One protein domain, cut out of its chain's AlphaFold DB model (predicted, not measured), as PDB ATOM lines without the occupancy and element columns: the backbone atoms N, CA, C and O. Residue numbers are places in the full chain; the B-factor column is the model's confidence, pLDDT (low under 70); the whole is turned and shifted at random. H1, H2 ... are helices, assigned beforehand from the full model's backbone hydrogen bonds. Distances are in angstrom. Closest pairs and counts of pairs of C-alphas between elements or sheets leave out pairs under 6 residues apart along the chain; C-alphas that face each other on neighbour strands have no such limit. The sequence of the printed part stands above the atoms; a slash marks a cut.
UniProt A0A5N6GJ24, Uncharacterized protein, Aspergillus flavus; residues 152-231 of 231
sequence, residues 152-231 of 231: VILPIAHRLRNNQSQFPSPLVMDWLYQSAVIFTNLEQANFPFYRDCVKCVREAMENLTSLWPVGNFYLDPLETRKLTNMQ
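Overview. This is residues 152 to 231 of the 231 residues of an uncharacterized protein of Aspergillus flavus (UniProt A0A5N6GJ24). Long helix H3 forms an up-and-down bundle with H2 and H4, each running against the one before; short H1 packs slantwise on H3. The 80 printed residues include four named helices, H1 to H4 in chain order, and no named strand: all helix. The whole is compact, radius of gyration of the C-alphas 12.2 A, spanning 38 by 23 by 15 A.

Along the chain. H3, residues 192 to 211, runs 30.3 A from C-alpha 192 at (13.471, 8.630, 43.217). H2, residues 172 to 187, is 22.1 A long. H4, residues 213 to 228, is 24.9 A long, ending at C-alpha 228 (7.011, -9.408, 40.395). H1 is residues 154 to 161, 10.2 A.

Arrangement. H3 and H2 form a hairpin at 23 degrees; their closest C-alphas, Val 198 and Ala 180, are 5.2 A apart. H3, with residues 202 to 209 alone, touches H4 in a hairpin at 30 degrees; closest C-alphas Thr 209 and Gly 215, 4.6 A. H2 touches H4, the same way at 11 degrees; closest C-alphas Tyr 177 and Tyr 218, 6.3 A. H1 touches H3 at a steep tilt of 45 degrees; closest C-alphas Arg 161 and Ala 204, 4.2 A. H1 and H4 are apart. Each O i to N i+4 pair is within hydrogen-bond range in H1 and H2, 14 of 16 in H3, 8 of 12 in H4.

Size, cuts and confidence. The farthest C-alphas, Gln 166 and Gln 231, are 40.1 A apart. The printed part has no cut and no long link. The pLDDT is under 70 at residues 166, 190 and 227 to 231.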
ATOM      1  N   VAL A 152      29.408   3.230  39.531       89.06
ATOM      2  CA  VAL A 152      30.547   3.377  38.602       89.06
ATOM      3  C   VAL A 152      30.159   3.066  37.149       89.06
ATOM      4  O   VAL A 152      30.788   3.585  36.227       89.06
ATOM      5  N   ILE A 153      29.102   2.279  36.905       89.19
ATOM      6  CA  ILE A 153      28.637   1.999  35.538       89.19
ATOM      7  C   ILE A 153      27.886   3.178  34.912       89.19
ATOM      8  O   ILE A 153      27.751   3.229  33.690       89.19
ATOM      9  N   LEU A 154      27.381   4.128  35.710       90.50
ATOM     10  CA  LEU A 154      26.471   5.173  35.230       90.50
ATOM     11  C   LEU A 154      27.092   6.075  34.151       90.50
ATOM     12  O   LEU A 154      26.430   6.294  33.133       90.50
ATOM     13  N   PRO A 155      28.350   6.551  34.267       87.44
ATOM     14  CA  PRO A 155      28.990   7.305  33.188       87.44
ATOM     15  C   PRO A 155      29.069   6.515  31.874       87.44
ATOM     16  O   PRO A 155      28.848   7.070  30.797       87.44
ATOM     17  N   ILE A 156      29.327   5.206  31.947       85.38
ATOM     18  CA  ILE A 156      29.376   4.320  30.775       85.38
ATOM     19  C   ILE A 156      27.973   4.129  30.199       85.38
ATOM     20  O   ILE A 156      27.791   4.266  28.990       85.38
ATOM     21  N   ALA A 157      26.976   3.881  31.052       90.00
ATOM     22  CA  ALA A 157      25.577   3.767  30.654       90.00
ATOM     23  C   ALA A 157      25.096   5.039  29.942       90.00
ATOM     24  O   ALA A 157      24.499   4.949  28.872       90.00
ATOM     25  N   HIS A 158      25.444   6.228  30.444       89.75
ATOM     26  CA  HIS A 158      25.130   7.492  29.776       89.75
ATOM     27  C   HIS A 158      25.746   7.591  28.375       89.75
ATOM     28  O   HIS A 158      25.047   7.967  27.431       89.75
ATOM     29  N   ARG A 159      27.022   7.218  28.207       86.19
ATOM     30  CA  ARG A 159      27.679   7.216  26.886       86.19
ATOM     31  C   ARG A 159      27.029   6.221  25.923       86.19
ATOM     32  O   ARG A 159      26.827   6.552  24.757       86.19
ATOM     33  N   LEU A 160      26.686   5.024  26.399       86.44
ATOM     34  CA  LEU A 160      26.008   3.990  25.607       86.44
ATOM     35  C   LEU A 160      24.594   4.416  25.203       86.44
ATOM     36  O   LEU A 160      24.221   4.308  24.035       86.44
ATOM     37  N   ARG A 161      23.827   4.975  26.141       89.38
ATOM     38  CA  ARG A 161      22.490   5.518  25.885       89.38
ATOM     39  C   ARG A 161      22.514   6.613  24.818       89.38
ATOM     40  O   ARG A 161      21.635   6.678  23.966       89.38
ATOM     41  N   ASN A 162      23.523   7.474  24.852       86.81
ATOM     42  CA  ASN A 162      23.639   8.587  23.913       86.81
ATOM     43  C   ASN A 162      24.342   8.195  22.595       86.81
ATOM     44  O   ASN A 162      24.641   9.079  21.795       86.81
ATOM     45  N   ASN A 163      24.643   6.906  22.370       80.25
ATOM     46  CA  ASN A 163      25.404   6.406  21.214       80.25
ATOM     47  C   ASN A 163      26.770   7.102  21.024       80.25
ATOM     48  O   ASN A 163      27.256   7.268  19.909       80.25
ATOM     49  N   GLN A 164      27.402   7.506  22.128       79.19
ATOM     50  CA  GLN A 164      28.708   8.179  22.152       79.19
ATOM     51  C   GLN A 164      29.884   7.196  22.269       79.19
ATOM     52  O   GLN A 164      31.037   7.615  22.349       79.19
ATOM     53  N   SER A 165      29.615   5.888  22.306       74.06
ATOM     54  CA  SER A 165      30.645   4.849  22.318       74.06
ATOM     55  C   SER A 165      30.824   4.281  20.917       74.06
ATOM     56  O   SER A 165      29.885   3.733  20.347       74.06
ATOM     57  N   GLN A 166      32.031   4.403  20.365       67.62
ATOM     58  CA  GLN A 166      32.306   4.014  18.981       67.62
ATOM     59  C   GLN A 166      32.290   2.489  18.777       67.62
ATOM     60  O   GLN A 166      31.863   2.014  17.730       67.62
ATOM     61  N   PHE A 167      32.725   1.721  19.784       72.69
ATOM     62  CA  PHE A 167      32.812   0.255  19.733       72.69
ATOM     63  C   PHE A 167      32.524  -0.355  21.111       72.69
ATOM     64  O   PHE A 167      33.447  -0.765  21.823       72.69
ATOM     65  N   PRO A 168      31.255  -0.376  21.545       79.94
ATOM     66  CA  PRO A 168      30.916  -0.894  22.856       79.94
ATOM     67  C   PRO A 168      31.042  -2.421  22.887       79.94
ATOM     68  O   PRO A 168      30.606  -3.126  21.977       79.94
ATOM     69  N   SER A 169      31.644  -2.937  23.955       83.31
ATOM     70  CA  SER A 169      31.859  -4.372  24.152       83.31
ATOM     71  C   SER A 169      30.606  -5.052  24.709       83.31
ATOM     72  O   SER A 169      29.998  -4.498  25.625       83.31
ATOM     73  N   PRO A 170      30.250  -6.277  24.273       86.50
ATOM     74  CA  PRO A 170      29.131  -7.022  24.854       86.50
ATOM     75  C   PRO A 170      29.387  -7.431  26.312       86.50
ATOM     76  O   PRO A 170      28.448  -7.756  27.032       86.50
ATOM     77  N   LEU A 171      30.645  -7.401  26.770       86.06
ATOM     78  CA  LEU A 171      31.013  -7.779  28.138       86.06
ATOM     79  C   LEU A 171      30.401  -6.858  29.198       86.06
ATOM     80  O   LEU A 171      30.159  -7.303  30.315       86.06
ATOM     81  N   VAL A 172      30.109  -5.601  28.852       88.06
ATOM     82  CA  VAL A 172      29.497  -4.637  29.781       88.06
ATOM     83  C   VAL A 172      28.034  -4.965  30.094       88.06
ATOM     84  O   VAL A 172      27.507  -4.490  31.096       88.06
ATOM     85  N   MET A 173      27.385  -5.802  29.274       88.75
ATOM     86  CA  MET A 173      25.974  -6.166  29.427       88.75
ATOM     87  C   MET A 173      25.683  -6.800  30.789       88.75
ATOM     88  O   MET A 173      24.691  -6.459  31.428       88.75
ATOM     89  N   ASP A 174      26.568  -7.687  31.247       87.62
ATOM     90  CA  ASP A 174      26.421  -8.363  32.535       87.62
ATOM     91  C   ASP A 174      26.466  -7.363  33.694       87.62
ATOM     92  O   ASP A 174      25.573  -7.340  34.539       87.62
ATOM     93  N   TRP A 175      27.444  -6.454  33.691       89.44
ATOM     94  CA  TRP A 175      27.555  -5.450  34.743       89.44
ATOM     95  C   TRP A 175      26.395  -4.444  34.720       89.44
ATOM     96  O   TRP A 175      25.865  -4.100  35.781       89.44
ATOM     97  N   LEU A 176      25.943  -4.017  33.533       91.62
ATOM     98  CA  LEU A 176      24.733  -3.195  33.390       91.62
ATOM     99  C   LEU A 176      23.525  -3.904  34.009       91.62
ATOM    100  O   LEU A 176      22.827  -3.319  34.834       91.62
ATOM    101  N   TYR A 177      23.322  -5.180  33.682       91.75
ATOM    102  CA  TYR A 177      22.237  -5.971  34.249       91.75
ATOM    103  C   TYR A 177      22.319  -6.052  35.779       91.75
ATOM    104  O   TYR A 177      21.350  -5.714  36.458       91.75
ATOM    105  N   GLN A 178      23.469  -6.441  36.342       90.50
ATOM    106  CA  GLN A 178      23.631  -6.545  37.798       90.50
ATOM    107  C   GLN A 178      23.393  -5.195  38.494       90.50
ATOM    108  O   GLN A 178      22.737  -5.137  39.534       90.50
ATOM    109  N   SER A 179      23.851  -4.097  37.891       92.12
ATOM    110  CA  SER A 179      23.640  -2.744  38.418       92.12
ATOM    111  C   SER A 179      22.165  -2.345  38.377       92.12
ATOM    112  O   SER A 179      21.643  -1.838  39.366       92.12
ATOM    113  N   ALA A 180      21.452  -2.642  37.284       92.94
ATOM    114  CA  ALA A 180      20.011  -2.401  37.186       92.94
ATOM    115  C   ALA A 180      19.228  -3.149  38.275       92.94
ATOM    116  O   ALA A 180      18.270  -2.615  38.832       92.94
ATOM    117  N   VAL A 181      19.648  -4.371  38.603       90.75
ATOM    118  CA  VAL A 181      19.040  -5.185  39.665       90.75
ATOM    119  C   VAL A 181      19.275  -4.561  41.037       90.75
ATOM    120  O   VAL A 181      18.329  -4.441  41.813       90.75
ATOM    121  N   ILE A 182      20.505  -4.116  41.318       90.19
ATOM    122  CA  ILE A 182      20.842  -3.410  42.563       90.19
ATOM    123  C   ILE A 182      19.998  -2.138  42.692       90.19
ATOM    124  O   ILE A 182      19.322  -1.958  43.701       90.19
ATOM    125  N   PHE A 183      19.953  -1.302  41.650       91.25
ATOM    126  CA  PHE A 183      19.160  -0.072  41.664       91.25
ATOM    127  C   PHE A 183      17.656  -0.331  41.807       91.25
ATOM    128  O   PHE A 183      16.988   0.415  42.511       91.25
ATOM    129  N   THR A 184      17.120  -1.404  41.216       89.62
ATOM    130  CA  THR A 184      15.701  -1.778  41.385       89.62
ATOM    131  C   THR A 184      15.389  -2.133  42.841       89.62
ATOM    132  O   THR A 184      14.354  -1.729  43.368       89.62
ATOM    133  N   ASN A 185      16.290  -2.848  43.519       85.69
ATOM    134  CA  ASN A 185      16.115  -3.181  44.934       85.69
ATOM    135  C   ASN A 185      16.207  -1.932  45.829       85.69
ATOM    136  O   ASN A 185      15.484  -1.826  46.814       85.69
ATOM    137  N   LEU A 186      17.067  -0.969  45.479       84.75
ATOM    138  CA  LEU A 186      17.197   0.299  46.206       84.75
ATOM    139  C   LEU A 186      16.037   1.269  45.921       84.75
ATOM    140  O   LEU A 186      15.634   2.020  46.808       84.75
ATOM    141  N   GLU A 187      15.445   1.237  44.722       79.62
ATOM    142  CA  GLU A 187      14.241   2.012  44.383       79.62
ATOM    143  C   GLU A 187      13.076   1.671  45.325       79.62
ATOM    144  O   GLU A 187      12.360   2.571  45.766       79.62
ATOM    145  N   GLN A 188      12.922   0.394  45.696       73.00
ATOM    146  CA  GLN A 188      11.897  -0.058  46.648       73.00
ATOM    147  C   GLN A 188      12.050   0.570  48.041       73.00
ATOM    148  O   GLN A 188      11.057   0.731  48.748       73.00
ATOM    149  N   ALA A 189      13.261   1.001  48.415       73.00
ATOM    150  CA  ALA A 189      13.508   1.770  49.636       73.00
ATOM    151  C   ALA A 189      13.074   3.252  49.526       73.00
ATOM    152  O   ALA A 189      13.304   4.037  50.444       73.00
ATOM    153  N   ASN A 190      12.373   3.610  48.440       64.62
ATOM    154  CA  ASN A 190      11.661   4.866  48.198       64.62
ATOM    155  C   ASN A 190      12.542   6.075  47.826       64.62
ATOM    156  O   ASN A 190      12.248   7.215  48.192       64.62
ATOM    157  N   PHE A 191      13.603   5.842  47.047       74.62
ATOM    158  CA  PHE A 191      14.495   6.891  46.542       74.62
ATOM    159  C   PHE A 191      14.273   7.137  45.035       74.62
ATOM    160  O   PHE A 191      14.650   6.296  44.216       74.62
ATOM    161  N   PRO A 192      13.719   8.300  44.627       82.25
ATOM    162  CA  PRO A 192      13.471   8.630  43.217       82.25
ATOM    163  C   PRO A 192      14.717   8.577  42.322       82.25
ATOM    164  O   PRO A 192      14.601   8.277  41.140       82.25
ATOM    165  N   PHE A 193      15.901   8.817  42.891       88.50
ATOM    166  CA  PHE A 193      17.182   8.754  42.189       88.50
ATOM    167  C   PHE A 193      17.417   7.404  41.490       88.50
ATOM    168  O   PHE A 193      17.750   7.374  40.306       88.50
ATOM    169  N   TYR A 194      17.171   6.275  42.167       89.81
ATOM    170  CA  TYR A 194      17.450   4.964  41.568       89.81
ATOM    171  C   TYR A 194      16.484   4.608  40.440       89.81
ATOM    172  O   TYR A 194      16.863   3.851  39.549       89.81
ATOM    173  N   ARG A 195      15.281   5.195  40.403       89.19
ATOM    174  CA  ARG A 195      14.373   5.059  39.254       89.19
ATOM    175  C   ARG A 195      15.027   5.596  37.979       89.19
ATOM    176  O   ARG A 195      14.972   4.945  36.932       89.19
ATOM    177  N   ASP A 196      15.682   6.751  38.075       91.31
ATOM    178  CA  ASP A 196      16.403   7.358  36.954       91.31
ATOM    179  C   ASP A 196      17.647   6.542  36.579       91.31
ATOM    180  O   ASP A 196      17.916   6.346  35.389       91.31
ATOM    181  N   CYS A 197      18.362   5.986  37.565       93.25
ATOM    182  CA  CYS A 197      19.473   5.059  37.325       93.25
ATOM    183  C   CYS A 197      19.016   3.800  36.573       93.25
ATOM    184  O   CYS A 197      19.603   3.453  35.548       93.25
ATOM    185  N   VAL A 198      17.940   3.145  37.027       92.81
ATOM    186  CA  VAL A 198      17.351   1.965  36.367       92.81
ATOM    187  C   VAL A 198      16.947   2.295  34.934       92.81
ATOM    188  O   VAL A 198      17.206   1.506  34.025       92.81
ATOM    189  N   LYS A 199      16.322   3.457  34.714       92.62
ATOM    190  CA  LYS A 199      15.948   3.914  33.372       92.62
ATOM    191  C   LYS A 199      17.179   4.103  32.482       92.62
ATOM    192  O   LYS A 199      17.218   3.540  31.394       92.62
ATOM    193  N   CYS A 200      18.192   4.825  32.965       94.19
ATOM    194  CA  CYS A 200      19.431   5.079  32.228       94.19
ATOM    195  C   CYS A 200      20.134   3.778  31.812       94.19
ATOM    196  O   CYS A 200      20.500   3.607  30.649       94.19
ATOM    197  N   VAL A 201      20.284   2.843  32.753       94.31
ATOM    198  CA  VAL A 201      20.942   1.555  32.505       94.31
ATOM    199  C   VAL A 201      20.136   0.698  31.530       94.31
ATOM    200  O   VAL A 201      20.725   0.095  30.637       94.31
ATOM    201  N   ARG A 202      18.801   0.682  31.636       94.12
ATOM    202  CA  ARG A 202      17.941  -0.049  30.691       94.12
ATOM    203  C   ARG A 202      18.086   0.478  29.265       94.12
ATOM    204  O   ARG A 202      18.352  -0.310  28.367       94.12
ATOM    205  N   GLU A 203      17.971   1.789  29.068       93.88
ATOM    206  CA  GLU A 203      18.103   2.408  27.739       93.88
ATOM    207  C   GLU A 203      19.495   2.129  27.135       93.88
ATOM    208  O   GLU A 203      19.633   1.855  25.943       93.88
ATOM    209  N   ALA A 204      20.545   2.122  27.967       92.38
ATOM    210  CA  ALA A 204      21.886   1.723  27.545       92.38
ATOM    211  C   ALA A 204      21.956   0.250  27.091       92.38
ATOM    212  O   ALA A 204      22.599  -0.049  26.083       92.38
ATOM    213  N   MET A 205      21.299  -0.666  27.812       93.25
ATOM    214  CA  MET A 205      21.221  -2.087  27.444       93.25
ATOM    215  C   MET A 205      20.427  -2.306  26.153       93.25
ATOM    216  O   MET A 205      20.845  -3.106  25.317       93.25
ATOM    217  N   GLU A 206      19.320  -1.591  25.952       92.62
ATOM    218  CA  GLU A 206      18.512  -1.648  24.724       92.62
ATOM    219  C   GLU A 206      19.336  -1.218  23.502       92.62
ATOM    220  O   GLU A 206      19.422  -1.957  22.517       92.62
ATOM    221  N   ASN A 207      20.047  -0.089  23.599       90.31
ATOM    222  CA  ASN A 207      20.963   0.351  22.545       90.31
ATOM    223  C   ASN A 207      22.060  -0.681  22.279       90.31
ATOM    224  O   ASN A 207      22.347  -1.005  21.125       90.31
ATOM    225  N   LEU A 208      22.660  -1.239  23.333       89.38
ATOM    226  CA  LEU A 208      23.706  -2.246  23.188       89.38
ATOM    227  C   LEU A 208      23.179  -3.544  22.555       89.38
ATOM    228  O   LEU A 208      23.906  -4.198  21.810       89.38
ATOM    229  N   THR A 209      21.915  -3.892  22.805       91.56
ATOM    230  CA  THR A 209      21.248  -5.077  22.242       91.56
ATOM    231  C   THR A 209      21.082  -4.981  20.727       91.56
ATOM    232  O   THR A 209      21.154  -6.001  20.042       91.56
ATOM    233  N   SER A 210      20.947  -3.765  20.184       88.81
ATOM    234  CA  SER A 210      20.921  -3.555  18.728       88.81
ATOM    235  C   SER A 210      22.225  -3.981  18.036       88.81
ATOM    236  O   SER A 210      22.196  -4.451  16.901       88.81
ATOM    237  N   LEU A 211      23.360  -3.867  18.738       87.81
ATOM    238  CA  LEU A 211      24.683  -4.280  18.261       87.81
ATOM    239  C   LEU A 211      25.001  -5.730  18.642       87.81
ATOM    240  O   LEU A 211      25.639  -6.458  17.883       87.81
ATOM    241  N   TRP A 212      24.547  -6.154  19.823       90.00
ATOM    242  CA  TRP A 212      24.838  -7.457  20.407       90.00
ATOM    243  C   TRP A 212      23.537  -8.144  20.842       90.00
ATOM    244  O   TRP A 212      23.107  -7.970  21.986       90.00
ATOM    245  N   PRO A 213      22.933  -8.996  19.990       88.88
ATOM    246  CA  PRO A 213      21.632  -9.621  20.259       88.88
ATOM    247  C   PRO A 213      21.552 -10.449  21.550       88.88
ATOM    248  O   PRO A 213      20.456 -10.734  22.032       88.88
ATOM    249  N   VAL A 214      22.699 -10.810  22.138       85.81
ATOM    250  CA  VAL A 214      22.794 -11.453  23.460       85.81
ATOM    251  C   VAL A 214      22.143 -10.625  24.577       85.81
ATOM    252  O   VAL A 214      21.763 -11.182  25.602       85.81
ATOM    253  N   GLY A 215      21.974  -9.312  24.387       86.44
ATOM    254  CA  GLY A 215      21.323  -8.434  25.360       86.44
ATOM    255  C   GLY A 215      19.877  -8.799  25.684       86.44
ATOM    256  O   GLY A 215      19.452  -8.606  26.821       86.44
ATOM    257  N   ASN A 216      19.155  -9.437  24.754       87.56
ATOM    258  CA  ASN A 216      17.781  -9.894  24.995       87.56
ATOM    259  C   ASN A 216      17.696 -10.849  26.199       87.56
ATOM    260  O   ASN A 216      16.806 -10.713  27.033       87.56
ATOM    261  N   PHE A 217      18.697 -11.720  26.384       89.12
ATOM    262  CA  PHE A 217      18.753 -12.644  27.526       89.12
ATOM    263  C   PHE A 217      18.878 -11.946  28.890       89.12
ATOM    264  O   PHE A 217      18.622 -12.573  29.916       89.12
ATOM    265  N   TYR A 218      19.278 -10.671  28.919       88.31
ATOM    266  CA  TYR A 218      19.373  -9.870  30.141       88.31
ATOM    267  C   TYR A 218      18.161  -8.951  30.339       88.31
ATOM    268  O   TYR A 218      17.791  -8.673  31.482       88.31
ATOM    269  N   LEU A 219      17.531  -8.490  29.254       89.00
ATOM    270  CA  LEU A 219      16.340  -7.640  29.318       89.00
ATOM    271  C   LEU A 219      15.100  -8.427  29.773       89.00
ATOM    272  O   LEU A 219      14.387  -7.951  30.658       89.00
ATOM    273  N   ASP A 220      14.890  -9.652  29.274       87.62
ATOM    274  CA  ASP A 220      13.700 -10.451  29.627       87.62
ATOM    275  C   ASP A 220      13.583 -10.719  31.147       87.62
ATOM    276  O   ASP A 220      12.515 -10.486  31.735       87.62
ATOM    277  N   PRO A 221      14.659 -11.136  31.855       86.94
ATOM    278  CA  PRO A 221      14.603 -11.316  33.305       86.94
ATOM    279  C   PRO A 221      14.432  -9.999  34.072       86.94
ATOM    280  O   PRO A 221      13.866 -10.001  35.167       86.94
ATOM    281  N   LEU A 222      14.931  -8.881  33.534       85.81
ATOM    282  CA  LEU A 222      14.801  -7.569  34.169       85.81
ATOM    283  C   LEU A 222      13.346  -7.084  34.134       85.81
ATOM    284  O   LEU A 222      12.847  -6.577  35.140       85.81
ATOM    285  N   GLU A 223      12.648  -7.287  33.015       82.12
ATOM    286  CA  GLU A 223      11.218  -6.975  32.911       82.12
ATOM    287  C   GLU A 223      10.369  -7.896  33.793       82.12
ATOM    288  O   GLU A 223       9.488  -7.423  34.511       82.12
ATOM    289  N   THR A 224      10.704  -9.189  33.846       82.75
ATOM    290  CA  THR A 224      10.034 -10.139  34.752       82.75
ATOM    291  C   THR A 224      10.135  -9.692  36.215       82.75
ATOM    292  O   THR A 224       9.137  -9.695  36.934       82.75
ATOM    293  N   ARG A 225      11.316  -9.237  36.660       78.69
ATOM    294  CA  ARG A 225      11.522  -8.744  38.034       78.69
ATOM    295  C   ARG A 225      10.697  -7.504  38.354       78.69
ATOM    296  O   ARG A 225      10.163  -7.413  39.453       78.69
ATOM    297  N   LYS A 226      10.547  -6.568  37.411       70.06
ATOM    298  CA  LYS A 226       9.678  -5.392  37.607       70.06
ATOM    299  C   LYS A 226       8.229  -5.811  37.835       70.06
ATOM    300  O   LYS A 226       7.594  -5.268  38.727       70.06
ATOM    301  N   LEU A 227       7.737  -6.794  37.075       62.75
ATOM    302  CA  LEU A 227       6.371  -7.304  37.222       62.75
ATOM    303  C   LEU A 227       6.145  -7.972  38.584       62.75
ATOM    304  O   LEU A 227       5.131  -7.708  39.221       62.75
ATOM    305  N   THR A 228       7.093  -8.785  39.059       67.06
ATOM    306  CA  THR A 228       7.011  -9.408  40.395       67.06
ATOM    307  C   THR A 228       7.063  -8.371  41.519       67.06
ATOM    308  O   THR A 228       6.400  -8.535  42.534       67.06
ATOM    309  N   ASN A 229       7.809  -7.285  41.326       57.22
ATOM    310  CA  ASN A 229       7.991  -6.226  42.318       57.22
ATOM    311  C   ASN A 229       6.826  -5.215  42.392       57.22
ATOM    312  O   ASN A 229       6.871  -4.313  43.227       57.22
ATOM    313  N   MET A 230       5.825  -5.321  41.510       55.22
ATOM    314  CA  MET A 230       4.614  -4.482  41.500       55.22
ATOM    315  C   MET A 230       3.391  -5.157  42.150       55.22
ATOM    316  O   MET A 230       2.335  -4.526  42.220       55.22
ATOM    317  N   GLN A 231       3.513  -6.420  42.576       39.72
ATOM    318  CA  GLN A 231       2.481  -7.181  43.297       39.72
ATOM    319  C   GLN A 231       2.694  -7.101  44.807       39.72
ATOM    320  O   GLN A 231       1.666  -7.064  45.518       39.72
TER     321      GLN A 231